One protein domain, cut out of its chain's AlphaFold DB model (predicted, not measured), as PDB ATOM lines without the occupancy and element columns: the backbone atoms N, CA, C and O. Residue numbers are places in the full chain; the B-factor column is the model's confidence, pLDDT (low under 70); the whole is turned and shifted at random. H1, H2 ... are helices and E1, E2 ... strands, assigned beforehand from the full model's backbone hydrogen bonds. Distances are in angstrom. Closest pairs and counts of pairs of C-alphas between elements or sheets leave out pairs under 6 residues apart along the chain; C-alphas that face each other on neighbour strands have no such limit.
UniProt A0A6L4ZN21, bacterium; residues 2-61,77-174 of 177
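Overview. This is residues 2 to 61 and 77 to 174 of the 177 residues of a protein of bacterium (UniProt A0A6L4ZN21). Two antiparallel sheets are partly face to face as a sandwich, the strongly twisted E2 E1 E10 E9 E6 E7 and the smaller E3 E4 E5 E8, with H2 packed on one face of the smaller sheet. Long H1 grazes that smaller sheet near its last residues, short H3 packs on H1, and residues 2 to 9 of H1 stick out. The printed part has 158 residues with three named helices, then ten named strands; the class is mixed, helices and strands. It is compact, with a radius of gyration of the C-alphas of 15.9 A, and spans 54 by 40 by 25 A.

Arrangement. H1, residues 2 to 24, and H2, residues 33 to 48, form a helical hairpin, a shallow tilt of 26 degrees, opposite ways. They only just touch, with 3 pairs of C-alphas within 8 A, the closest being Phe 18 and Leu 46 at 7.7 A. H3, residues 51 to 58, touches H1 about perpendicular at 75 degrees; their closest C-alphas, Gly 14 and Thr 55, are 5.2 A apart. Every O i to N i+4 pair is within hydrogen-bond range in H1 and H2, and 3 of 4 in H3. E1, residues 80 to 87, and E2, residues 90 to 95, form a hairpin, with N 85 and O 92 at 2.9 A. E3, residues 97 to 102, E4, residues 123 to 127, and E5, residues 133 to 137, form a meander, each strand the antiparallel neighbour of the one before; N 99 and O 125 are 2.8 A apart, N 126 and O 134 2.8 A. H2 is on this sheet at a height of 9.8 A, along the strands, at 4 degrees to E5 on the local plane. E6, residues 143 to 145, and E7, residues 148 to 150, form a hairpin, with N 145 and O 148 at 2.9 A. E8, residues 152 to 154, is antiparallel to E5, with N 135 and O 153 at 2.8 A. E9, residues 160 to 163, and E10, residues 167 to 173, form a hairpin, with N 161 and O 169 at 2.8 A. E9 is also antiparallel to E6, with N 162 and O 144 at 2.8 A, and E10 to E1, with N 84 and O 172 at 2.8 A.

Along the chain. H1 begins at C-alpha 2 (-0.030, -24.396, -18.904) and is 33.1 A long; H2 is 22.7 A, E1 18.5 A. E10, 19.8 A, ends at C-alpha 173 (-21.424, -23.720, 14.003).

Size, cuts and confidence. The C-alphas farthest apart, Ala 2 and Asp 115, are 55.5 A apart. Residues 62 to 76 are not printed; C-alphas 61 and 77 are 11.6 A apart. The link E3 to E4 is long, 20 residues. Residues 2 to 19, 50 to 61 and 77 to 80 have pLDDT under 70.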
ATOM      1  N   ALA A   2       1.139 -24.868 -19.673       33.62
ATOM      2  CA  ALA A   2      -0.030 -24.396 -18.904       33.62
ATOM      3  C   ALA A   2       0.078 -24.512 -17.363       33.62
ATOM      4  O   ALA A   2      -0.311 -23.593 -16.651       33.62
ATOM      5  N   LYS A   3       0.690 -25.584 -16.828       26.64
ATOM      6  CA  LYS A   3       0.885 -25.759 -15.370       26.64
ATOM      7  C   LYS A   3       1.759 -24.672 -14.721       26.64
ATOM      8  O   LYS A   3       1.573 -24.368 -13.549       26.64
ATOM      9  N   ARG A   4       2.706 -24.086 -15.469       29.50
ATOM     10  CA  ARG A   4       3.602 -23.028 -14.966       29.50
ATOM     11  C   ARG A   4       2.881 -21.678 -14.912       29.50
ATOM     12  O   ARG A   4       3.013 -20.981 -13.915       29.50
ATOM     13  N   PHE A   5       2.050 -21.385 -15.913       29.25
ATOM     14  CA  PHE A   5       1.187 -20.200 -15.937       29.25
ATOM     15  C   PHE A   5       0.079 -20.259 -14.874       29.25
ATOM     16  O   PHE A   5      -0.137 -19.272 -14.183       29.25
ATOM     17  N   TYR A   6      -0.554 -21.420 -14.662       31.59
ATOM     18  CA  TYR A   6      -1.571 -21.599 -13.614       31.59
ATOM     19  C   TYR A   6      -1.001 -21.398 -12.201       31.59
ATOM     20  O   TYR A   6      -1.592 -20.714 -11.372       31.59
ATOM     21  N   LYS A   7       0.198 -21.938 -11.939       32.47
ATOM     22  CA  LYS A   7       0.892 -21.762 -10.655       32.47
ATOM     23  C   LYS A   7       1.315 -20.306 -10.426       32.47
ATOM     24  O   LYS A   7       1.275 -19.843  -9.298       32.47
ATOM     25  N   GLN A   8       1.689 -19.589 -11.487       33.41
ATOM     26  CA  GLN A   8       2.067 -18.176 -11.421       33.41
ATOM     27  C   GLN A   8       0.848 -17.251 -11.251       33.41
ATOM     28  O   GLN A   8       0.935 -16.289 -10.495       33.41
ATOM     29  N   LYS A   9      -0.298 -17.580 -11.868       38.03
ATOM     30  CA  LYS A   9      -1.569 -16.857 -11.690       38.03
ATOM     31  C   LYS A   9      -2.114 -16.997 -10.263       38.03
ATOM     32  O   LYS A   9      -2.383 -15.979  -9.646       38.03
ATOM     33  N   LYS A  10      -2.115 -18.212  -9.690       44.00
ATOM     34  CA  LYS A  10      -2.500 -18.440  -8.279       44.00
ATOM     35  C   LYS A  10      -1.622 -17.700  -7.266       44.00
ATOM     36  O   LYS A  10      -2.101 -17.318  -6.209       44.00
ATOM     37  N   VAL A  11      -0.332 -17.519  -7.565       47.97
ATOM     38  CA  VAL A  11       0.582 -16.757  -6.695       47.97
ATOM     39  C   VAL A  11       0.287 -15.255  -6.755       47.97
ATOM     40  O   VAL A  11       0.399 -14.587  -5.736       47.97
ATOM     41  N   LEU A  12      -0.105 -14.730  -7.920       49.19
ATOM     42  CA  LEU A  12      -0.493 -13.326  -8.095       49.19
ATOM     43  C   LEU A  12      -1.884 -13.026  -7.517       49.19
ATOM     44  O   LEU A  12      -2.040 -12.001  -6.867       49.19
ATOM     45  N   GLU A  13      -2.857 -13.924  -7.700       54.22
ATOM     46  CA  GLU A  13      -4.184 -13.847  -7.063       54.22
ATOM     47  C   GLU A  13      -4.045 -13.930  -5.540       54.22
ATOM     48  O   GLU A  13      -4.456 -13.018  -4.842       54.22
ATOM     49  N   GLY A  14      -3.296 -14.912  -5.023       54.88
ATOM     50  CA  GLY A  14      -3.016 -14.987  -3.589       54.88
ATOM     51  C   GLY A  14      -2.259 -13.770  -3.033       54.88
ATOM     52  O   GLY A  14      -2.387 -13.445  -1.860       54.88
ATOM     53  N   TYR A  15      -1.482 -13.059  -3.851       64.31
ATOM     54  CA  TYR A  15      -0.876 -11.793  -3.432       64.31
ATOM     55  C   TYR A  15      -1.908 -10.653  -3.384       64.31
ATOM     56  O   TYR A  15      -1.806  -9.790  -2.521       64.31
ATOM     57  N   GLY A  16      -2.914 -10.672  -4.263       63.78
ATOM     58  CA  GLY A  16      -4.047  -9.742  -4.274       63.78
ATOM     59  C   GLY A  16      -4.863  -9.798  -2.984       63.78
ATOM     60  O   GLY A  16      -4.850  -8.820  -2.240       63.78
ATOM     61  N   ALA A  17      -5.476 -10.944  -2.658       64.12
ATOM     62  CA  ALA A  17      -6.180 -11.134  -1.380       64.12
ATOM     63  C   ALA A  17      -5.296 -10.845  -0.166       64.12
ATOM     64  O   ALA A  17      -5.753 -10.271   0.822       64.12
ATOM     65  N   PHE A  18      -4.021 -11.241  -0.212       68.69
ATOM     66  CA  PHE A  18      -3.092 -10.946   0.876       68.69
ATOM     67  C   PHE A  18      -2.953  -9.436   1.101       68.69
ATOM     68  O   PHE A  18      -3.026  -8.979   2.243       68.69
ATOM     69  N   MET A  19      -2.762  -8.666   0.026       68.44
ATOM     70  CA  MET A  19      -2.621  -7.214   0.114       68.44
ATOM     71  C   MET A  19      -3.944  -6.533   0.478       68.44
ATOM     72  O   MET A  19      -3.910  -5.610   1.283       68.44
ATOM     73  N   ASP A  20      -5.094  -7.025   0.011       70.38
ATOM     74  CA  ASP A  20      -6.406  -6.502   0.427       70.38
ATOM     75  C   ASP A  20      -6.632  -6.684   1.939       70.38
ATOM     76  O   ASP A  20      -6.946  -5.736   2.660       70.38
ATOM     77  N   ILE A  21      -6.355  -7.878   2.479       70.81
ATOM     78  CA  ILE A  21      -6.429  -8.124   3.929       70.81
ATOM     79  C   ILE A  21      -5.431  -7.233   4.683       70.81
ATOM     80  O   ILE A  21      -5.758  -6.698   5.747       70.81
ATOM     81  N   TYR A  22      -4.220  -7.054   4.150       74.88
ATOM     82  CA  TYR A  22      -3.194  -6.203   4.753       74.88
ATOM     83  C   TYR A  22      -3.623  -4.731   4.818       74.88
ATOM     84  O   TYR A  22      -3.475  -4.104   5.868       74.88
ATOM     85  N   GLU A  23      -4.157  -4.191   3.721       73.19
ATOM     86  CA  GLU A  23      -4.627  -2.806   3.610       73.19
ATOM     87  C   GLU A  23      -5.842  -2.554   4.494       73.19
ATOM     88  O   GLU A  23      -5.924  -1.524   5.166       73.19
ATOM     89  N   ARG A  24      -6.751  -3.531   4.577       72.31
ATOM     90  CA  ARG A  24      -7.852  -3.487   5.534       72.31
ATOM     91  C   ARG A  24      -7.297  -3.457   6.952       72.31
ATOM     92  O   ARG A  24      -7.739  -2.658   7.753       72.31
ATOM     93  N   LEU A  25      -6.276  -4.218   7.318       74.81
ATOM     94  CA  LEU A  25      -5.709  -4.161   8.674       74.81
ATOM     95  C   LEU A  25      -4.748  -2.966   8.875       74.81
ATOM     96  O   LEU A  25      -3.580  -3.141   9.237       74.81
ATOM     97  N   ASP A  26      -5.253  -1.740   8.702       75.94
ATOM     98  CA  ASP A  26      -4.500  -0.500   8.920       75.94
ATOM     99  C   ASP A  26      -4.493  -0.045  10.395       75.94
ATOM    100  O   ASP A  26      -5.522   0.242  11.020       75.94
ATOM    101  N   GLY A  27      -3.281   0.072  10.941       73.69
ATOM    102  CA  GLY A  27      -2.982   0.562  12.287       73.69
ATOM    103  C   GLY A  27      -2.346   1.955  12.320       73.69
ATOM    104  O   GLY A  27      -1.838   2.348  13.367       73.69
ATOM    105  N   SER A  28      -2.338   2.705  11.211       78.00
ATOM    106  CA  SER A  28      -1.702   4.030  11.071       78.00
ATOM    107  C   SER A  28      -2.155   5.057  12.116       78.00
ATOM    108  O   SER A  28      -1.392   5.927  12.526       78.00
ATOM    109  N   HIS A  29      -3.392   4.922  12.587       74.88
ATOM    110  CA  HIS A  29      -4.000   5.778  13.602       74.88
ATOM    111  C   HIS A  29      -3.564   5.450  15.043       74.88
ATOM    112  O   HIS A  29      -3.901   6.195  15.965       74.88
ATOM    113  N   LEU A  30      -2.869   4.331  15.261       81.31
ATOM    114  CA  LEU A  30      -2.328   3.931  16.560       81.31
ATOM    115  C   LEU A  30      -0.914   4.494  16.732       81.31
ATOM    116  O   LEU A  30      -0.178   4.649  15.762       81.31
ATOM    117  N   GLN A  31      -0.513   4.764  17.976       77.38
ATOM    118  CA  GLN A  31       0.813   5.306  18.289       77.38
ATOM    119  C   GLN A  31       1.520   4.495  19.382       77.38
ATOM    120  O   GLN A  31       0.882   3.845  20.217       77.38
ATOM    121  N   GLY A  32       2.853   4.548  19.378       84.94
ATOM    122  CA  GLY A  32       3.708   3.930  20.393       84.94
ATOM    123  C   GLY A  32       3.555   2.408  20.470       84.94
ATOM    124  O   GLY A  32       3.365   1.732  19.460       84.94
ATOM    125  N   ILE A  33       3.596   1.862  21.689       80.50
ATOM    126  CA  ILE A  33       3.519   0.411  21.954       80.50
ATOM    127  C   ILE A  33       2.265  -0.217  21.333       80.50
ATOM    128  O   ILE A  33       2.288  -1.367  20.901       80.50
ATOM    129  N   ARG A  34       1.166   0.538  21.249       75.12
ATOM    130  CA  ARG A  34      -0.093   0.037  20.699       75.12
ATOM    131  C   ARG A  34      -0.002  -0.254  19.204       75.12
ATOM    132  O   ARG A  34      -0.548  -1.255  18.751       75.12
ATOM    133  N   GLN A  35       0.690   0.606  18.462       81.38
ATOM    134  CA  GLN A  35       0.933   0.404  17.037       81.38
ATOM    135  C   GLN A  35       1.810  -0.829  16.805       81.38
ATOM    136  O   GLN A  35       1.529  -1.620  15.908       81.38
ATOM    137  N   GLU A  36       2.823  -1.031  17.651       81.06
ATOM    138  CA  GLU A  36       3.695  -2.206  17.573       81.06
ATOM    139  C   GLU A  36       2.932  -3.500  17.878       81.06
ATOM    140  O   GLU A  36       2.984  -4.445  17.099       81.06
ATOM    141  N   GLN A  37       2.139  -3.525  18.955       79.56
ATOM    142  CA  GLN A  37       1.287  -4.672  19.293       79.56
ATOM    143  C   GLN A  37       0.314  -5.022  18.163       79.56
ATOM    144  O   GLN A  37       0.131  -6.195  17.845       79.56
ATOM    145  N   PHE A  38      -0.292  -4.004  17.549       81.19
ATOM    146  CA  PHE A  38      -1.181  -4.188  16.409       81.19
ATOM    147  C   PHE A  38      -0.435  -4.783  15.210       81.19
ATOM    148  O   PHE A  38      -0.904  -5.757  14.628       81.19
ATOM    149  N   ARG A  39       0.743  -4.241  14.870       83.56
ATOM    150  CA  ARG A  39       1.579  -4.748  13.774       83.56
ATOM    151  C   ARG A  39       1.982  -6.202  13.990       83.56
ATOM    152  O   ARG A  39       1.769  -7.013  13.098       83.56
ATOM    153  N   VAL A  40       2.487  -6.544  15.175       84.81
ATOM    154  CA  VAL A  40       2.881  -7.920  15.518       84.81
ATOM    155  C   VAL A  40       1.700  -8.879  15.383       84.81
ATOM    156  O   VAL A  40       1.841  -9.949  14.797       84.81
ATOM    157  N   MET A  41       0.525  -8.497  15.891       82.50
ATOM    158  CA  MET A  41      -0.658  -9.350  15.814       82.50
ATOM    159  C   MET A  41      -1.158  -9.521  14.379       82.50
ATOM    160  O   MET A  41      -1.490 -10.630  13.969       82.50
ATOM    161  N   ARG A  42      -1.184  -8.437  13.600       82.44
ATOM    162  CA  ARG A  42      -1.541  -8.480  12.182       82.44
ATOM    163  C   ARG A  42      -0.598  -9.397  11.411       82.44
ATOM    164  O   ARG A  42      -1.059 -10.241  10.652       82.44
ATOM    165  N   ASP A  43       0.706  -9.264  11.620       83.38
ATOM    166  CA  ASP A  43       1.695 -10.074  10.913       83.38
ATOM    167  C   ASP A  43       1.574 -11.561  11.319       83.38
ATOM    168  O   ASP A  43       1.653 -12.443  10.465       83.38
ATOM    169  N   LEU A  44       1.275 -11.855  12.593       82.06
ATOM    170  CA  LEU A  44       0.983 -13.213  13.074       82.06
ATOM    171  C   LEU A  44      -0.289 -13.803  12.444       82.06
ATOM    172  O   LEU A  44      -0.318 -14.973  12.054       82.06
ATOM    173  N   MET A  45      -1.344 -12.999  12.353       80.50
ATOM    174  CA  MET A  45      -2.594 -13.373  11.703       80.50
ATOM    175  C   MET A  45      -2.336 -13.710  10.232       80.50
ATOM    176  O   MET A  45      -2.688 -14.798   9.788       80.50
ATOM    177  N   LEU A  46      -1.631 -12.842   9.504       79.44
ATOM    178  CA  LEU A  46      -1.281 -13.050   8.098       79.44
ATOM    179  C   LEU A  46      -0.422 -14.302   7.869       79.44
ATOM    180  O   LEU A  46      -0.604 -14.979   6.865       79.44
ATOM    181  N   GLN A  47       0.472 -14.650   8.800       77.31
ATOM    182  CA  GLN A  47       1.232 -15.907   8.741       77.31
ATOM    183  C   GLN A  47       0.356 -17.150   8.932       77.31
ATOM    184  O   GLN A  47       0.695 -18.226   8.440       77.31
ATOM    185  N   THR A  48      -0.749 -17.015   9.665       74.81
ATOM    186  CA  THR A  48      -1.665 -18.120   9.972       74.81
ATOM    187  C   THR A  48      -2.635 -18.382   8.815       74.81
ATOM    188  O   THR A  48      -3.044 -19.522   8.593       74.81
ATOM    189  N   ILE A  49      -2.967 -17.358   8.026       70.19
ATOM    190  CA  ILE A  49      -3.777 -17.516   6.816       70.19
ATOM    191  C   ILE A  49      -2.920 -18.218   5.746       70.19
ATOM    192  O   ILE A  49      -2.094 -17.612   5.068       70.19
ATOM    193  N   GLY A  50      -3.089 -19.533   5.603       64.69
ATOM    194  CA  GLY A  50      -2.383 -20.315   4.590       64.69
ATOM    195  C   GLY A  50      -2.749 -19.897   3.160       64.69
ATOM    196  O   GLY A  50      -3.846 -19.413   2.894       64.69
ATOM    197  N   THR A  51      -1.857 -20.159   2.199       58.25
ATOM    198  CA  THR A  51      -2.053 -19.823   0.768       58.25
ATOM    199  C   THR A  51      -3.361 -20.356   0.166       58.25
ATOM    200  O   THR A  51      -3.917 -19.740  -0.742       58.25
ATOM    201  N   GLN A  52      -3.871 -21.484   0.668       52.66
ATOM    202  CA  GLN A  52      -5.134 -22.074   0.214       52.66
ATOM    203  C   GLN A  52      -6.351 -21.251   0.657       52.66
ATOM    204  O   GLN A  52      -7.229 -20.994  -0.163       52.66
ATOM    205  N   THR A  53      -6.357 -20.773   1.905       57.03
ATOM    206  CA  THR A  53      -7.414 -19.914   2.457       57.03
ATOM    207  C   THR A  53      -7.491 -18.577   1.716       57.03
ATOM    208  O   THR A  53      -8.580 -18.110   1.415       57.03
ATOM    209  N   ILE A  54      -6.335 -18.008   1.356       59.34
ATOM    210  CA  ILE A  54      -6.223 -16.745   0.604       59.34
ATOM    211  C   ILE A  54      -6.794 -16.872  -0.818       59.34
ATOM    212  O   ILE A  54      -7.435 -15.962  -1.322       59.34
ATOM    213  N   THR A  55      -6.566 -18.007  -1.484       54.28
ATOM    214  CA  THR A  55      -7.003 -18.184  -2.881       54.28
ATOM    215  C   THR A  55      -8.528 -18.300  -2.992       54.28
ATOM    216  O   THR A  55      -9.110 -17.839  -3.967       54.28
ATOM    217  N   LEU A  56      -9.180 -18.919  -2.003       55.72
ATOM    218  CA  LEU A  56     -10.630 -19.139  -2.024       55.72
ATOM    219  C   LEU A  56     -11.436 -17.881  -1.676       55.72
ATOM    220  O   LEU A  56     -12.560 -17.749  -2.153       55.72
ATOM    221  N   SER A  57     -10.875 -16.937  -0.910       56.97
ATOM    222  CA  SER A  57     -11.550 -15.659  -0.649       56.97
ATOM    223  C   SER A  57     -11.698 -14.782  -1.900       56.97
ATOM    224  O   SER A  57     -12.642 -14.003  -1.959       56.97
ATOM    225  N   ASP A  58     -10.820 -14.935  -2.900       51.44
ATOM    226  CA  ASP A  58     -10.803 -14.118  -4.127       51.44
ATOM    227  C   ASP A  58     -11.663 -14.665  -5.278       51.44
ATOM    228  O   ASP A  58     -12.033 -13.916  -6.183       51.44
ATOM    229  N   GLU A  59     -11.986 -15.963  -5.292       48.28
ATOM    230  CA  GLU A  59     -12.664 -16.589  -6.441       48.28
ATOM    231  C   GLU A  59     -14.147 -16.173  -6.599       48.28
ATOM    232  O   GLU A  59     -14.750 -16.498  -7.625       48.28
ATOM    233  N   TYR A  60     -14.732 -15.402  -5.668       47.22
ATOM    234  CA  TYR A  60     -16.134 -14.960  -5.739       47.22
ATOM    235  C   TYR A  60     -16.320 -13.492  -5.306       47.22
ATOM    236  O   TYR A  60     -16.159 -13.187  -4.125       47.22
ATOM    237  N   PRO A  61     -16.698 -12.571  -6.215       38.00
ATOM    238  CA  PRO A  61     -16.933 -11.172  -5.862       38.00
ATOM    239  C   PRO A  61     -18.132 -11.031  -4.912       38.00
ATOM    240  O   PRO A  61     -19.188 -11.629  -5.125       38.00
ATOM    241  N   SER A  77     -23.748 -20.419   0.271       50.44
ATOM    242  CA  SER A  77     -22.729 -19.740  -0.527       50.44
ATOM    243  C   SER A  77     -21.445 -20.582  -0.477       50.44
ATOM    244  O   SER A  77     -21.121 -21.079   0.598       50.44
ATOM    245  N   PRO A  78     -20.688 -20.757  -1.573       50.50
ATOM    246  CA  PRO A  78     -19.429 -21.514  -1.549       50.50
ATOM    247  C   PRO A  78     -18.421 -21.035  -0.482       50.50
ATOM    248  O   PRO A  78     -17.507 -21.777  -0.134       50.50
ATOM    249  N   ASN A  79     -18.609 -19.816   0.046       55.84
ATOM    250  CA  ASN A  79     -17.822 -19.213   1.125       55.84
ATOM    251  C   ASN A  79     -18.483 -19.291   2.513       55.84
ATOM    252  O   ASN A  79     -17.932 -18.748   3.474       55.84
ATOM    253  N   ASP A  80     -19.659 -19.910   2.633       68.88
ATOM    254  CA  ASP A  80     -20.338 -20.131   3.906       68.88
ATOM    255  C   ASP A  80     -19.518 -21.122   4.726       68.88
ATOM    256  O   ASP A  80     -19.422 -22.307   4.410       68.88
ATOM    257  N   SER A  81     -18.876 -20.616   5.775       79.25
ATOM    258  CA  SER A  81     -18.046 -21.451   6.633       79.25
ATOM    259  C   SER A  81     -18.853 -22.357   7.564       79.25
ATOM    260  O   SER A  81     -18.271 -23.155   8.296       79.25
ATOM    261  N   GLY A  82     -20.179 -22.186   7.608       82.12
ATOM    262  CA  GLY A  82     -21.032 -22.792   8.621       82.12
ATOM    263  C   GLY A  82     -20.871 -22.153  10.001       82.12
ATOM    264  O   GLY A  82     -21.548 -22.564  10.935       82.12
ATOM    265  N   PHE A  83     -20.017 -21.138  10.186       86.00
ATOM    266  CA  PHE A  83     -19.930 -20.395  11.444       86.00
ATOM    267  C   PHE A  83     -20.782 -19.125  11.403       86.00
ATOM    268  O   PHE A  83     -20.729 -18.339  10.456       86.00
ATOM    269  N   VAL A  84     -21.518 -18.878  12.485       89.38
ATOM    270  CA  VAL A  84     -22.184 -17.605  12.769       89.38
ATOM    271  C   VAL A  84     -21.782 -17.064  14.134       89.38
ATOM    272  O   VAL A  84     -21.573 -17.806  15.098       89.38
ATOM    273  N   LEU A  85     -21.742 -15.738  14.230       89.94
ATOM    274  CA  LEU A  85     -21.772 -15.027  15.501       89.94
ATOM    275  C   LEU A  85     -23.199 -14.565  15.777       89.94
ATOM    276  O   LEU A  85     -23.800 -13.862  14.966       89.94
ATOM    277  N   MET A  86     -23.730 -14.950  16.932       88.06
ATOM    278  CA  MET A  86     -25.083 -14.600  17.351       88.06
ATOM    279  C   MET A  86     -25.055 -13.519  18.427       88.06
ATOM    280  O   MET A  86     -24.412 -13.690  19.468       88.06
ATOM    281  N   THR A  87     -25.810 -12.444  18.220       84.75
ATOM    282  CA  THR A  87     -26.031 -11.379  19.205       84.75
ATOM    283  C   THR A  87     -27.524 -11.140  19.356       84.75
ATOM    284  O   THR A  87     -28.153 -10.480  18.531       84.75
ATOM    285  N   GLY A  88     -28.116 -11.696  20.415       83.44
ATOM    286  CA  GLY A  88     -29.569 -11.678  20.580       83.44
ATOM    287  C   GLY A  88     -30.252 -12.406  19.420       83.44
ATOM    288  O   GLY A  88     -30.083 -13.612  19.273       83.44
ATOM    289  N   THR A  89     -31.003 -11.668  18.601       80.50
ATOM    290  CA  THR A  89     -31.702 -12.178  17.406       80.50
ATOM    291  C   THR A  89     -30.919 -11.992  16.105       80.50
ATOM    292  O   THR A  89     -31.349 -12.479  15.062       80.50
ATOM    293  N   VAL A  90     -29.786 -11.285  16.143       85.19
ATOM    294  CA  VAL A  90     -28.974 -10.995  14.957       85.19
ATOM    295  C   VAL A  90     -27.945 -12.103  14.754       85.19
ATOM    296  O   VAL A  90     -27.252 -12.500  15.694       85.19
ATOM    297  N   LEU A  91     -27.841 -12.581  13.514       86.56
ATOM    298  CA  LEU A  91     -26.885 -13.595  13.080       86.56
ATOM    299  C   LEU A  91     -25.924 -12.983  12.061       86.56
ATOM    300  O   LEU A  91     -26.351 -12.512  11.008       86.56
ATOM    301  N   HIS A  92     -24.628 -13.029  12.353       89.38
ATOM    302  CA  HIS A  92     -23.570 -12.633  11.428       89.38
ATOM    303  C   HIS A  92     -22.878 -13.882  10.890       89.38
ATOM    304  O   HIS A  92     -22.223 -14.591  11.653       89.38
ATOM    305  N   ARG A  93     -23.026 -14.162   9.592       88.44
ATOM    306  CA  ARG A  93     -22.350 -15.292   8.937       88.44
ATOM    307  C   ARG A  93     -20.872 -14.974   8.747       88.44
ATOM    308  O   ARG A  93     -20.538 -13.885   8.286       88.44
ATOM    309  N   LEU A  94     -20.009 -15.922   9.095       88.81
ATOM    310  CA  LEU A  94     -18.574 -15.819   8.867       88.81
ATOM    311  C   LEU A  94     -18.221 -16.475   7.534       88.81
ATOM    312  O   LEU A  94     -18.669 -17.587   7.239       88.81
ATOM    313  N   LYS A  95     -17.397 -15.796   6.738       87.94
ATOM    314  CA  LYS A  95     -16.841 -16.354   5.503       87.94
ATOM    315  C   LYS A  95     -15.567 -17.141   5.791       87.94
ATOM    316  O   LYS A  95     -14.871 -16.866   6.770       87.94
ATOM    317  N   ILE A  96     -15.241 -18.099   4.928       84.81
ATOM    318  CA  ILE A  96     -13.896 -18.691   4.907       84.81
ATOM    319  C   ILE A  96     -12.869 -17.567   4.695       84.81
ATOM    320  O   ILE A  96     -13.067 -16.677   3.869       84.81
ATOM    321  N   GLY A  97     -11.780 -17.594   5.461       86.38
ATOM    322  CA  GLY A  97     -10.768 -16.545   5.477       86.38
ATOM    323  C   GLY A  97     -10.970 -15.523   6.588       86.38
ATOM    324  O   GLY A  97     -11.346 -15.865   7.709       86.38
ATOM    325  N   CYS A  98     -10.615 -14.272   6.300       87.75
ATOM    326  CA  CYS A  98     -10.562 -13.197   7.283       87.75
ATOM    327  C   CYS A  98     -11.929 -12.528   7.481       87.75
ATOM    328  O   CYS A  98     -12.536 -12.053   6.523       87.75
ATOM    329  N   ASN A  99     -12.369 -12.445   8.738       91.38
ATOM    330  CA  ASN A  99     -13.560 -11.721   9.170       91.38
ATOM    331  C   ASN A  99     -13.161 -10.695  10.231       91.38
ATOM    332  O   ASN A  99     -12.822 -11.043  11.364       91.38
ATOM    333  N   THR A 100     -13.185  -9.422   9.872       92.38
ATOM    334  CA  THR A 100     -12.847  -8.304  10.756       92.38
ATOM    335  C   THR A 100     -14.062  -7.852  11.563       92.38
ATOM    336  O   THR A 100     -15.171  -7.766  11.035       92.38
ATOM    337  N   ILE A 101     -13.862  -7.566  12.852       93.81
ATOM    338  CA  ILE A 101     -14.922  -7.157  13.781       93.81
ATOM    339  C   ILE A 101     -14.507  -5.871  14.487       93.81
ATOM    340  O   ILE A 101     -13.422  -5.774  15.068       93.81
ATOM    341  N   GLY A 102     -15.389  -4.876  14.500       93.19
ATOM    342  CA  GLY A 102     -15.123  -3.610  15.170       93.19
ATOM    343  C   GLY A 102     -16.231  -2.588  14.966       93.19
ATOM    344  O   GLY A 102     -17.262  -2.873  14.367       93.19
ATOM    345  N   ARG A 103     -16.030  -1.376  15.494       92.94
ATOM    346  CA  ARG A 103     -17.050  -0.312  15.398       92.94
ATOM    347  C   ARG A 103     -16.991   0.507  14.118       92.94
ATOM    348  O   ARG A 103     -17.836   1.372  13.908       92.94
ATOM    349  N   PHE A 104     -15.930   0.350  13.332       90.69
ATOM    350  CA  PHE A 104     -15.749   1.123  12.110       90.69
ATOM    351  C   PHE A 104     -16.405   0.399  10.932       90.69
ATOM    352  O   PHE A 104     -16.508  -0.825  10.936       90.69
ATOM    353  N   THR A 105     -16.910   1.154   9.962       87.31
ATOM    354  CA  THR A 105     -17.794   0.636   8.901       87.31
ATOM    355  C   THR A 105     -17.079  -0.211   7.849       87.31
ATOM    356  O   THR A 105     -17.724  -0.754   6.966       87.31
ATOM    357  N   ASP A 106     -15.755  -0.304   7.931       85.88
ATOM    358  CA  ASP A 106     -14.882  -1.086   7.053       85.88
ATOM    359  C   ASP A 106     -14.589  -2.503   7.589       85.88
ATOM    360  O   ASP A 106     -13.743  -3.218   7.043       85.88
ATOM    361  N   ASN A 107     -15.252  -2.896   8.683       87.88
ATOM    362  CA  ASN A 107     -15.220  -4.261   9.192       87.88
ATOM    363  C   ASN A 107     -16.292  -5.113   8.510       87.88
ATOM    364  O   ASN A 107     -17.365  -4.615   8.180       87.88
ATOM    365  N   ASP A 108     -16.033  -6.414   8.389       88.62
ATOM    366  CA  ASP A 108     -17.038  -7.373   7.909       88.62
ATOM    367  C   ASP A 108     -18.222  -7.464   8.887       88.62
ATOM    368  O   ASP A 108     -19.374  -7.601   8.481       88.62
ATOM    369  N   ILE A 109     -17.946  -7.333  10.190       90.62
ATOM    370  CA  ILE A 109     -18.957  -7.243  11.244       90.62
ATOM    371  C   ILE A 109     -18.802  -5.913  11.968       90.62
ATOM    372  O   ILE A 109     -17.883  -5.702  12.767       90.62
ATOM    373  N   VAL A 110     -19.749  -5.020  11.694       92.00
ATOM    374  CA  VAL A 110     -19.812  -3.695  12.303       92.00
ATOM    375  C   VAL A 110     -20.710  -3.745  13.532       92.00
ATOM    376  O   VAL A 110     -21.898  -4.048  13.438       92.00
ATOM    377  N   ILE A 111     -20.147  -3.409  14.689       90.44
ATOM    378  CA  ILE A 111     -20.897  -3.282  15.940       90.44
ATOM    379  C   ILE A 111     -21.001  -1.801  16.283       90.44
ATOM    380  O   ILE A 111     -19.995  -1.136  16.534       90.44
ATOM    381  N   TYR A 112     -22.227  -1.286  16.301       89.12
ATOM    382  CA  TYR A 112     -22.470   0.101  16.666       89.12
ATOM    383  C   TYR A 112     -22.189   0.328  18.156       89.12
ATOM    384  O   TYR A 112     -22.711  -0.382  19.016       89.12
ATOM    385  N   ASP A 113     -21.341   1.311  18.450       89.44
ATOM    386  CA  ASP A 113     -20.861   1.594  19.800       89.44
ATOM    387  C   ASP A 113     -20.615   3.098  19.987       89.44
ATOM    388  O   ASP A 113     -19.550   3.628  19.649       89.44
ATOM    389  N   GLU A 114     -21.623   3.789  20.521       87.62
ATOM    390  CA  GLU A 114     -21.575   5.233  20.798       87.62
ATOM    391  C   GLU A 114     -20.552   5.579  21.885       87.62
ATOM    392  O   GLU A 114     -19.850   6.589  21.785       87.62
ATOM    393  N   ASP A 115     -20.403   4.698  22.878       89.44
ATOM    394  CA  ASP A 115     -19.522   4.890  24.034       89.44
ATOM    395  C   ASP A 115     -18.035   4.666  23.711       89.44
ATOM    396  O   ASP A 115     -17.171   4.901  24.558       89.44
ATOM    397  N   ARG A 116     -17.711   4.216  22.490       90.19
ATOM    398  CA  ARG A 116     -16.340   3.959  22.005       90.19
ATOM    399  C   ARG A 116     -15.549   2.977  22.884       90.19
ATOM    400  O   ARG A 116     -14.322   3.064  22.971       90.19
ATOM    401  N   MET A 117     -16.241   2.023  23.499       92.12
ATOM    402  CA  MET A 117     -15.671   0.907  24.259       92.12
ATOM    403  C   MET A 117     -15.137  -0.218  23.356       92.12
ATOM    404  O   MET A 117     -14.365  -1.071  23.801       92.12
ATOM    405  N   LEU A 118     -15.505  -0.215  22.083       93.25
ATOM    406  CA  LEU A 118     -15.034  -1.102  21.040       93.25
ATOM    407  C   LEU A 118     -13.989  -0.368  20.181       93.25
ATOM    408  O   LEU A 118     -14.143   0.792  19.791       93.25
ATOM    409  N   SER A 119     -12.874  -1.032  19.879       92.12
ATOM    410  CA  SER A 119     -11.876  -0.478  18.959       92.12
ATOM    411  C   SER A 119     -12.417  -0.429  17.527       92.12
ATOM    412  O   SER A 119     -13.319  -1.189  17.170       92.12
ATOM    413  N   ARG A 120     -11.878   0.488  16.705       91.19
ATOM    414  CA  ARG A 120     -12.266   0.625  15.287       91.19
ATOM    415  C   ARG A 120     -12.167  -0.713  14.569       91.19
ATOM    416  O   ARG A 120     -13.128  -1.111  13.934       91.19
ATOM    417  N   ARG A 121     -11.046  -1.400  14.777       90.19
ATOM    418  CA  ARG A 121     -10.799  -2.803  14.451       90.19
ATOM    419  C   ARG A 121     -10.460  -3.476  15.774       90.19
ATOM    420  O   ARG A 121      -9.504  -3.069  16.431       90.19
ATOM    421  N   HIS A 122     -11.344  -4.335  16.257       93.94
ATOM    422  CA  HIS A 122     -11.279  -4.888  17.608       93.94
ATOM    423  C   HIS A 122     -10.606  -6.252  17.601       93.94
ATOM    424  O   HIS A 122      -9.645  -6.485  18.329       93.94
ATOM    425  N   CYS A 123     -11.092  -7.141  16.753       95.06
ATOM    426  CA  CYS A 123     -10.524  -8.460  16.574       95.06
ATOM    427  C   CYS A 123     -10.791  -8.943  15.153       95.06
ATOM    428  O   CYS A 123     -11.584  -8.354  14.415       95.06
ATOM    429  N   SER A 124     -10.114 -10.022  14.793       94.00
ATOM    430  CA  SER A 124     -10.337 -10.709  13.532       94.00
ATOM    431  C   SER A 124     -10.523 -12.192  13.790       94.00
ATOM    432  O   SER A 124      -9.793 -12.772  14.595       94.00
ATOM    433  N   VAL A 125     -11.479 -12.797  13.097       93.25
ATOM    434  CA  VAL A 125     -11.716 -14.237  13.095       93.25
ATOM    435  C   VAL A 125     -11.252 -14.803  11.760       93.25
ATOM    436  O   VAL A 125     -11.681 -14.344  10.701       93.25
ATOM    437  N   ILE A 126     -10.370 -15.793  11.814       91.06
ATOM    438  CA  ILE A 126      -9.946 -16.578  10.663       91.06
ATOM    439  C   ILE A 126     -10.714 -17.887  10.678       91.06
ATOM    440  O   ILE A 126     -10.609 -18.643  11.641       91.06
ATOM    441  N   ILE A 127     -11.456 -18.155   9.606       89.00
ATOM    442  CA  ILE A 127     -12.017 -19.481   9.364       89.00
ATOM    443  C   ILE A 127     -11.175 -20.186   8.307       89.00
ATOM    444  O   ILE A 127     -11.004 -19.692   7.189       89.00
ATOM    445  N   HIS A 128     -10.620 -21.331   8.670       84.88
ATOM    446  CA  HIS A 128      -9.775 -22.130   7.803       84.88
ATOM    447  C   HIS A 128     -10.608 -23.078   6.939       84.88
ATOM    448  O   HIS A 128     -11.722 -23.472   7.279       84.88
ATOM    449  N   THR A 129     -10.039 -23.481   5.806       80.12
ATOM    450  CA  THR A 129     -10.674 -24.413   4.864       80.12
ATOM    451  C   THR A 129     -10.822 -25.829   5.423       80.12
ATOM    452  O   THR A 129     -11.568 -26.627   4.867       80.12
ATOM    453  N   ASP A 130     -10.098 -26.158   6.493       80.38
ATOM    454  CA  ASP A 130     -10.206 -27.427   7.220       80.38
ATOM    455  C   ASP A 130     -11.297 -27.408   8.308       80.38
ATOM    456  O   ASP A 130     -11.443 -28.378   9.051       80.38
ATOM    457  N   GLY A 131     -12.069 -26.317   8.401       79.75
ATOM    458  CA  GLY A 131     -13.149 -26.144   9.370       79.75
ATOM    459  C   GLY A 131     -12.690 -25.668  10.749       79.75
ATOM    460  O   GLY A 131     -13.528 -25.495  11.633       79.75
ATOM    461  N   THR A 132     -11.390 -25.434  10.953       87.19
ATOM    462  CA  THR A 132     -10.891 -24.815  12.185       87.19
ATOM    463  C   THR A 132     -11.095 -23.301  12.171       87.19
ATOM    464  O   THR A 132     -11.180 -22.668  11.115       87.19
ATOM    465  N   ALA A 133     -11.192 -22.705  13.358       90.31
ATOM    466  CA  ALA A 133     -11.423 -21.278  13.515       90.31
ATOM    467  C   ALA A 133     -10.518 -20.691  14.600       90.31
ATOM    468  O   ALA A 133     -10.347 -21.275  15.673       90.31
ATOM    469  N   GLU A 134      -9.969 -19.509  14.336       93.81
ATOM    470  CA  GLU A 134      -9.086 -18.791  15.250       93.81
ATOM    471  C   GLU A 134      -9.483 -17.319  15.363       93.81
ATOM    472  O   GLU A 134      -9.899 -16.698  14.390       93.81
ATOM    473  N   ILE A 135      -9.316 -16.732  16.545       95.00
ATOM    474  CA  ILE A 135      -9.550 -15.310  16.803       95.00
ATOM    475  C   ILE A 135      -8.267 -14.615  17.256       95.00
ATOM    476  O   ILE A 135      -7.497 -15.165  18.043       95.00
ATOM    477  N   PHE A 136      -8.066 -13.383  16.788       94.31
ATOM    478  CA  PHE A 136      -6.908 -12.538  17.076       94.31
ATOM    479  C   PHE A 136      -7.372 -11.189  17.643       94.31
ATOM    480  O   PHE A 136      -8.149 -10.477  17.004       94.31
ATOM    481  N   ASP A 137      -6.903 -10.823  18.839       94.75
ATOM    482  CA  ASP A 137      -7.245  -9.564  19.510       94.75
ATOM    483  C   ASP A 137      -6.313  -8.427  19.084       94.75
ATOM    484  O   ASP A 137      -5.094  -8.494  19.250       94.75
ATOM    485  N   THR A 138      -6.900  -7.331  18.616       91.44
ATOM    486  CA  THR A 138      -6.198  -6.080  18.307       91.44
ATOM    487  C   THR A 138      -6.837  -4.888  19.016       91.44
ATOM    488  O   THR A 138      -6.581  -3.728  18.673       91.44
ATOM    489  N   SER A 139      -7.609  -5.135  20.080       92.56
ATOM    490  CA  SER A 139      -8.416  -4.125  20.765       92.56
ATOM    491  C   SER A 139      -7.788  -3.528  22.025       92.56
ATOM    492  O   SER A 139      -6.966  -4.149  22.705       92.56
ATOM    493  N   LEU A 140      -8.186  -2.296  22.348       91.88
ATOM    494  CA  LEU A 140      -7.759  -1.617  23.572       91.88
ATOM    495  C   LEU A 140      -8.312  -2.305  24.831       91.88
ATOM    496  O   LEU A 140      -7.568  -2.549  25.776       91.88
ATOM    497  N   ASN A 141      -9.607  -2.633  24.821       94.44
ATOM    498  CA  ASN A 141     -10.322  -3.159  25.990       94.44
ATOM    499  C   ASN A 141     -10.302  -4.694  26.092       94.44
ATOM    500  O   ASN A 141     -10.823  -5.248  27.058       94.44
ATOM    501  N   GLY A 142      -9.661  -5.369  25.138       95.62
ATOM    502  CA  GLY A 142      -9.470  -6.811  25.117       95.62
ATOM    503  C   GLY A 142     -10.637  -7.588  24.515       95.62
ATOM    504  O   GLY A 142     -11.806  -7.220  24.651       95.62
ATOM    505  N   THR A 143     -10.283  -8.728  23.932       96.88
ATOM    506  CA  THR A 143     -11.208  -9.779  23.502       96.88
ATOM    507  C   THR A 143     -11.181 -10.927  24.508       96.88
ATOM    508  O   THR A 143     -10.133 -11.242  25.078       96.88
ATOM    509  N   PHE A 144     -12.332 -11.550  24.748       97.69
ATOM    510  CA  PHE A 144     -12.491 -12.614  25.731       97.69
ATOM    511  C   PHE A 144     -13.259 -13.792  25.138       97.69
ATOM    512  O   PHE A 144     -14.282 -13.596  24.484       97.69
ATOM    513  N   ILE A 145     -12.799 -15.006  25.426       96.75
ATOM    514  CA  ILE A 145     -13.506 -16.254  25.134       96.75
ATOM    515  C   ILE A 145     -13.787 -16.938  26.464       96.75
ATOM    516  O   ILE A 145     -12.867 -17.134  27.258       96.75
ATOM    517  N   ASN A 146     -15.054 -17.262  26.729       95.81
ATOM    518  CA  ASN A 146     -15.490 -17.894  27.979       95.81
ATOM    519  C   ASN A 146     -14.956 -17.148  29.220       95.81
ATOM    520  O   ASN A 146     -14.453 -17.741  30.167       95.81
ATOM    521  N   ASP A 147     -15.031 -15.814  29.157       94.81
ATOM    522  CA  ASP A 147     -14.567 -14.854  30.168       94.81
ATOM    523  C   ASP A 147     -13.048 -14.800  30.431       94.81
ATOM    524  O   ASP A 147     -12.584 -13.942  31.186       94.81
ATOM    525  N   CYS A 148     -12.251 -15.581  29.703       96.38
ATOM    526  CA  CYS A 148     -10.794 -15.484  29.681       96.38
ATOM    527  C   CYS A 148     -10.333 -14.477  28.622       96.38
ATOM    528  O   CYS A 148     -10.733 -14.570  27.462       96.38
ATOM    529  N   ARG A 149      -9.473 -13.517  28.997       96.44
ATOM    530  CA  ARG A 149      -8.883 -12.571  28.034       96.44
ATOM    531  C   ARG A 149      -7.910 -13.309  27.121       96.44
ATOM    532  O   ARG A 149      -7.031 -14.012  27.615       96.44
ATOM    533  N   ILE A 150      -8.026 -13.096  25.816       96.00
ATOM    534  CA  ILE A 150      -7.170 -13.727  24.812       96.00
ATOM    535  C   ILE A 150      -6.377 -12.679  24.037       96.00
ATOM    536  O   ILE A 150      -6.785 -11.527  23.913       96.00
ATOM    537  N   THR A 151      -5.235 -13.102  23.506       93.44
ATOM    538  CA  THR A 151      -4.513 -12.398  22.435       93.44
ATOM    539  C   THR A 151      -4.701 -13.132  21.110       93.44
ATOM    540  O   THR A 151      -4.977 -12.513  20.090       93.44
ATOM    541  N   ARG A 152      -4.627 -14.463  21.152       94.00
ATOM    542  CA  ARG A 152      -4.988 -15.397  20.086       94.00
ATOM    543  C   ARG A 152      -5.648 -16.618  20.719       94.00
ATOM    544  O   ARG A 152      -5.231 -17.031  21.802       94.00
ATOM    545  N   SER A 153      -6.656 -17.195  20.076       95.12
ATOM    546  CA  SER A 153      -7.259 -18.446  20.545       95.12
ATOM    547  C   SER A 153      -7.951 -19.200  19.417       95.12
ATOM    548  O   SER A 153      -8.530 -18.571  18.536       95.12
ATOM    549  N   GLY A 154      -7.921 -20.531  19.469       93.69
ATOM    550  CA  GLY A 154      -8.859 -21.342  18.698       93.69
ATOM    551  C   GLY A 154     -10.263 -21.195  19.285       93.69
ATOM    552  O   GLY A 154     -10.406 -21.083  20.502       93.69
ATOM    553  N   ILE A 155     -11.283 -21.177  18.434       93.38
ATOM    554  CA  ILE A 155     -12.679 -21.014  18.852       93.38
ATOM    555  C   ILE A 155     -13.525 -22.177  18.351       93.38
ATOM    556  O   ILE A 155     -13.313 -22.694  17.257       93.38
ATOM    557  N   ASN A 156     -14.504 -22.570  19.156       91.00
ATOM    558  CA  ASN A 156     -15.414 -23.664  18.861       91.00
ATOM    559  C   ASN A 156     -16.870 -23.200  18.913       91.00
ATOM    560  O   ASN A 156     -17.224 -22.186  19.521       91.00
ATOM    561  N   SER A 157     -17.748 -23.990  18.296       90.31
ATOM    562  CA  SER A 157     -19.188 -23.819  18.470       90.31
ATOM    563  C   SER A 157     -19.559 -23.904  19.952       90.31
ATOM    564  O   SER A 157     -19.127 -24.810  20.661       90.31
ATOM    565  N   GLY A 158     -20.383 -22.971  20.415       92.06
ATOM    566  CA  GLY A 158     -20.804 -22.855  21.806       92.06
ATOM    567  C   GLY A 158     -20.026 -21.816  22.610       92.06
ATOM    568  O   GLY A 158     -20.567 -21.346  23.614       92.06
ATOM    569  N   ASP A 159     -18.836 -21.409  22.160       95.38
ATOM    570  CA  ASP A 159     -18.005 -20.443  22.876       95.38
ATOM    571  C   ASP A 159     -18.684 -19.074  22.993       95.38
ATOM    572  O   ASP A 159     -19.331 -18.564  22.068       95.38
ATOM    573  N   LYS A 160     -18.514 -18.449  24.160       96.06
ATOM    574  CA  LYS A 160     -18.987 -17.090  24.425       96.06
ATOM    575  C   LYS A 160     -17.870 -16.100  24.128       96.06
ATOM    576  O   LYS A 160     -16.907 -15.995  24.887       96.06
ATOM    577  N   LEU A 161     -18.046 -15.337  23.059       96.50
ATOM    578  CA  LEU A 161     -17.184 -14.225  22.692       96.50
ATOM    579  C   LEU A 161     -17.646 -12.958  23.414       96.50
ATOM    580  O   LEU A 161     -18.815 -12.588  23.354       96.50
ATOM    581  N   ARG A 162     -16.736 -12.258  24.082       96.69
ATOM    582  CA  ARG A 162     -16.998 -10.937  24.661       96.69
ATOM    583  C   ARG A 162     -15.945  -9.940  24.191       96.69
ATOM    584  O   ARG A 162     -14.750 -10.202  24.282       96.69
ATOM    585  N   LEU A 163     -16.404  -8.799  23.687       95.62
ATOM    586  CA  LEU A 163     -15.585  -7.724  23.141       95.62
ATOM    587  C   LEU A 163     -15.650  -6.523  24.085       95.62
ATOM    588  O   LEU A 163     -16.699  -5.891  24.265       95.62
ATOM    589  N   GLY A 164     -14.522  -6.222  24.722       93.38
ATOM    590  CA  GLY A 164     -14.455  -5.222  25.776       93.38
ATOM    591  C   GLY A 164     -15.458  -5.480  26.918       93.38
ATOM    592  O   GLY A 164     -15.763  -6.634  27.250       93.38
ATOM    593  N   PRO A 165     -15.962  -4.414  27.564       92.50
ATOM    594  CA  PRO A 165     -16.801  -4.544  28.754       92.50
ATOM    595  C   PRO A 165     -18.287  -4.810  28.469       92.50
ATOM    596  O   PRO A 165     -18.982  -5.276  29.365       92.50
ATOM    597  N   LYS A 166     -18.794  -4.495  27.267       90.62
ATOM    598  CA  LYS A 166     -20.248  -4.429  27.007       90.62
ATOM    599  C   LYS A 166     -20.775  -5.453  26.008       90.62
ATOM    600  O   LYS A 166     -21.919  -5.879  26.134       90.62
ATOM    601  N   PHE A 167     -19.984  -5.841  25.013       93.06
ATOM    602  CA  PHE A 167     -20.506  -6.585  23.871       93.06
ATOM    603  C   PHE A 167     -20.247  -8.073  24.037       93.06
ATOM    604  O   PHE A 167     -19.112  -8.478  24.264       93.06
ATOM    605  N   SER A 168     -21.287  -8.895  23.911       92.94
ATOM    606  CA  SER A 168     -21.152 -10.350  23.955       92.94
ATOM    607  C   SER A 168     -21.904 -11.009  22.810       92.94
ATOM    608  O   SER A 168     -22.978 -10.557  22.415       92.94
ATOM    609  N   MET A 169     -21.309 -12.066  22.277       92.75
ATOM    610  CA  MET A 169     -21.792 -12.845  21.151       92.75
ATOM    611  C   MET A 169     -21.578 -14.327  21.461       92.75
ATOM    612  O   MET A 169     -20.675 -14.694  22.218       92.75
ATOM    613  N   LYS A 170     -22.393 -15.192  20.869       92.62
ATOM    614  CA  LYS A 170     -22.180 -16.638  20.912       92.62
ATOM    615  C   LYS A 170     -21.674 -17.113  19.561       92.62
ATOM    616  O   LYS A 170     -22.255 -16.762  18.537       92.62
ATOM    617  N   ILE A 171     -20.621 -17.914  19.575       90.81
ATOM    618  CA  ILE A 171     -20.097 -18.575  18.386       90.81
ATOM    619  C   ILE A 171     -20.926 -19.835  18.180       90.81
ATOM    620  O   ILE A 171     -21.082 -20.633  19.103       90.81
ATOM    621  N   VAL A 172     -21.499 -20.009  16.996       88.44
ATOM    622  CA  VAL A 172     -22.285 -21.197  16.663       88.44
ATOM    623  C   VAL A 172     -21.864 -21.701  15.299       88.44
ATOM    624  O   VAL A 172     -21.889 -20.964  14.321       88.44
ATOM    625  N   LEU A 173     -21.497 -22.975  15.246       83.38
ATOM    626  CA  LEU A 173     -21.424 -23.720  14.003       83.38
ATOM    627  C   LEU A 173     -22.837 -24.216  13.674       83.38
ATOM    628  O   LEU A 173     -23.415 -24.990  14.436       83.38
ATOM    629  N   TYR A 174     -23.391 -23.746  12.567       74.62
ATOM    630  CA  TYR A 174     -24.589 -24.265  11.928       74.62
ATOM    631  C   TYR A 174     -24.114 -24.897  10.616       74.62
ATOM    632  O   TYR A 174     -23.952 -24.229   9.602       74.62
TER     633      TYR A 174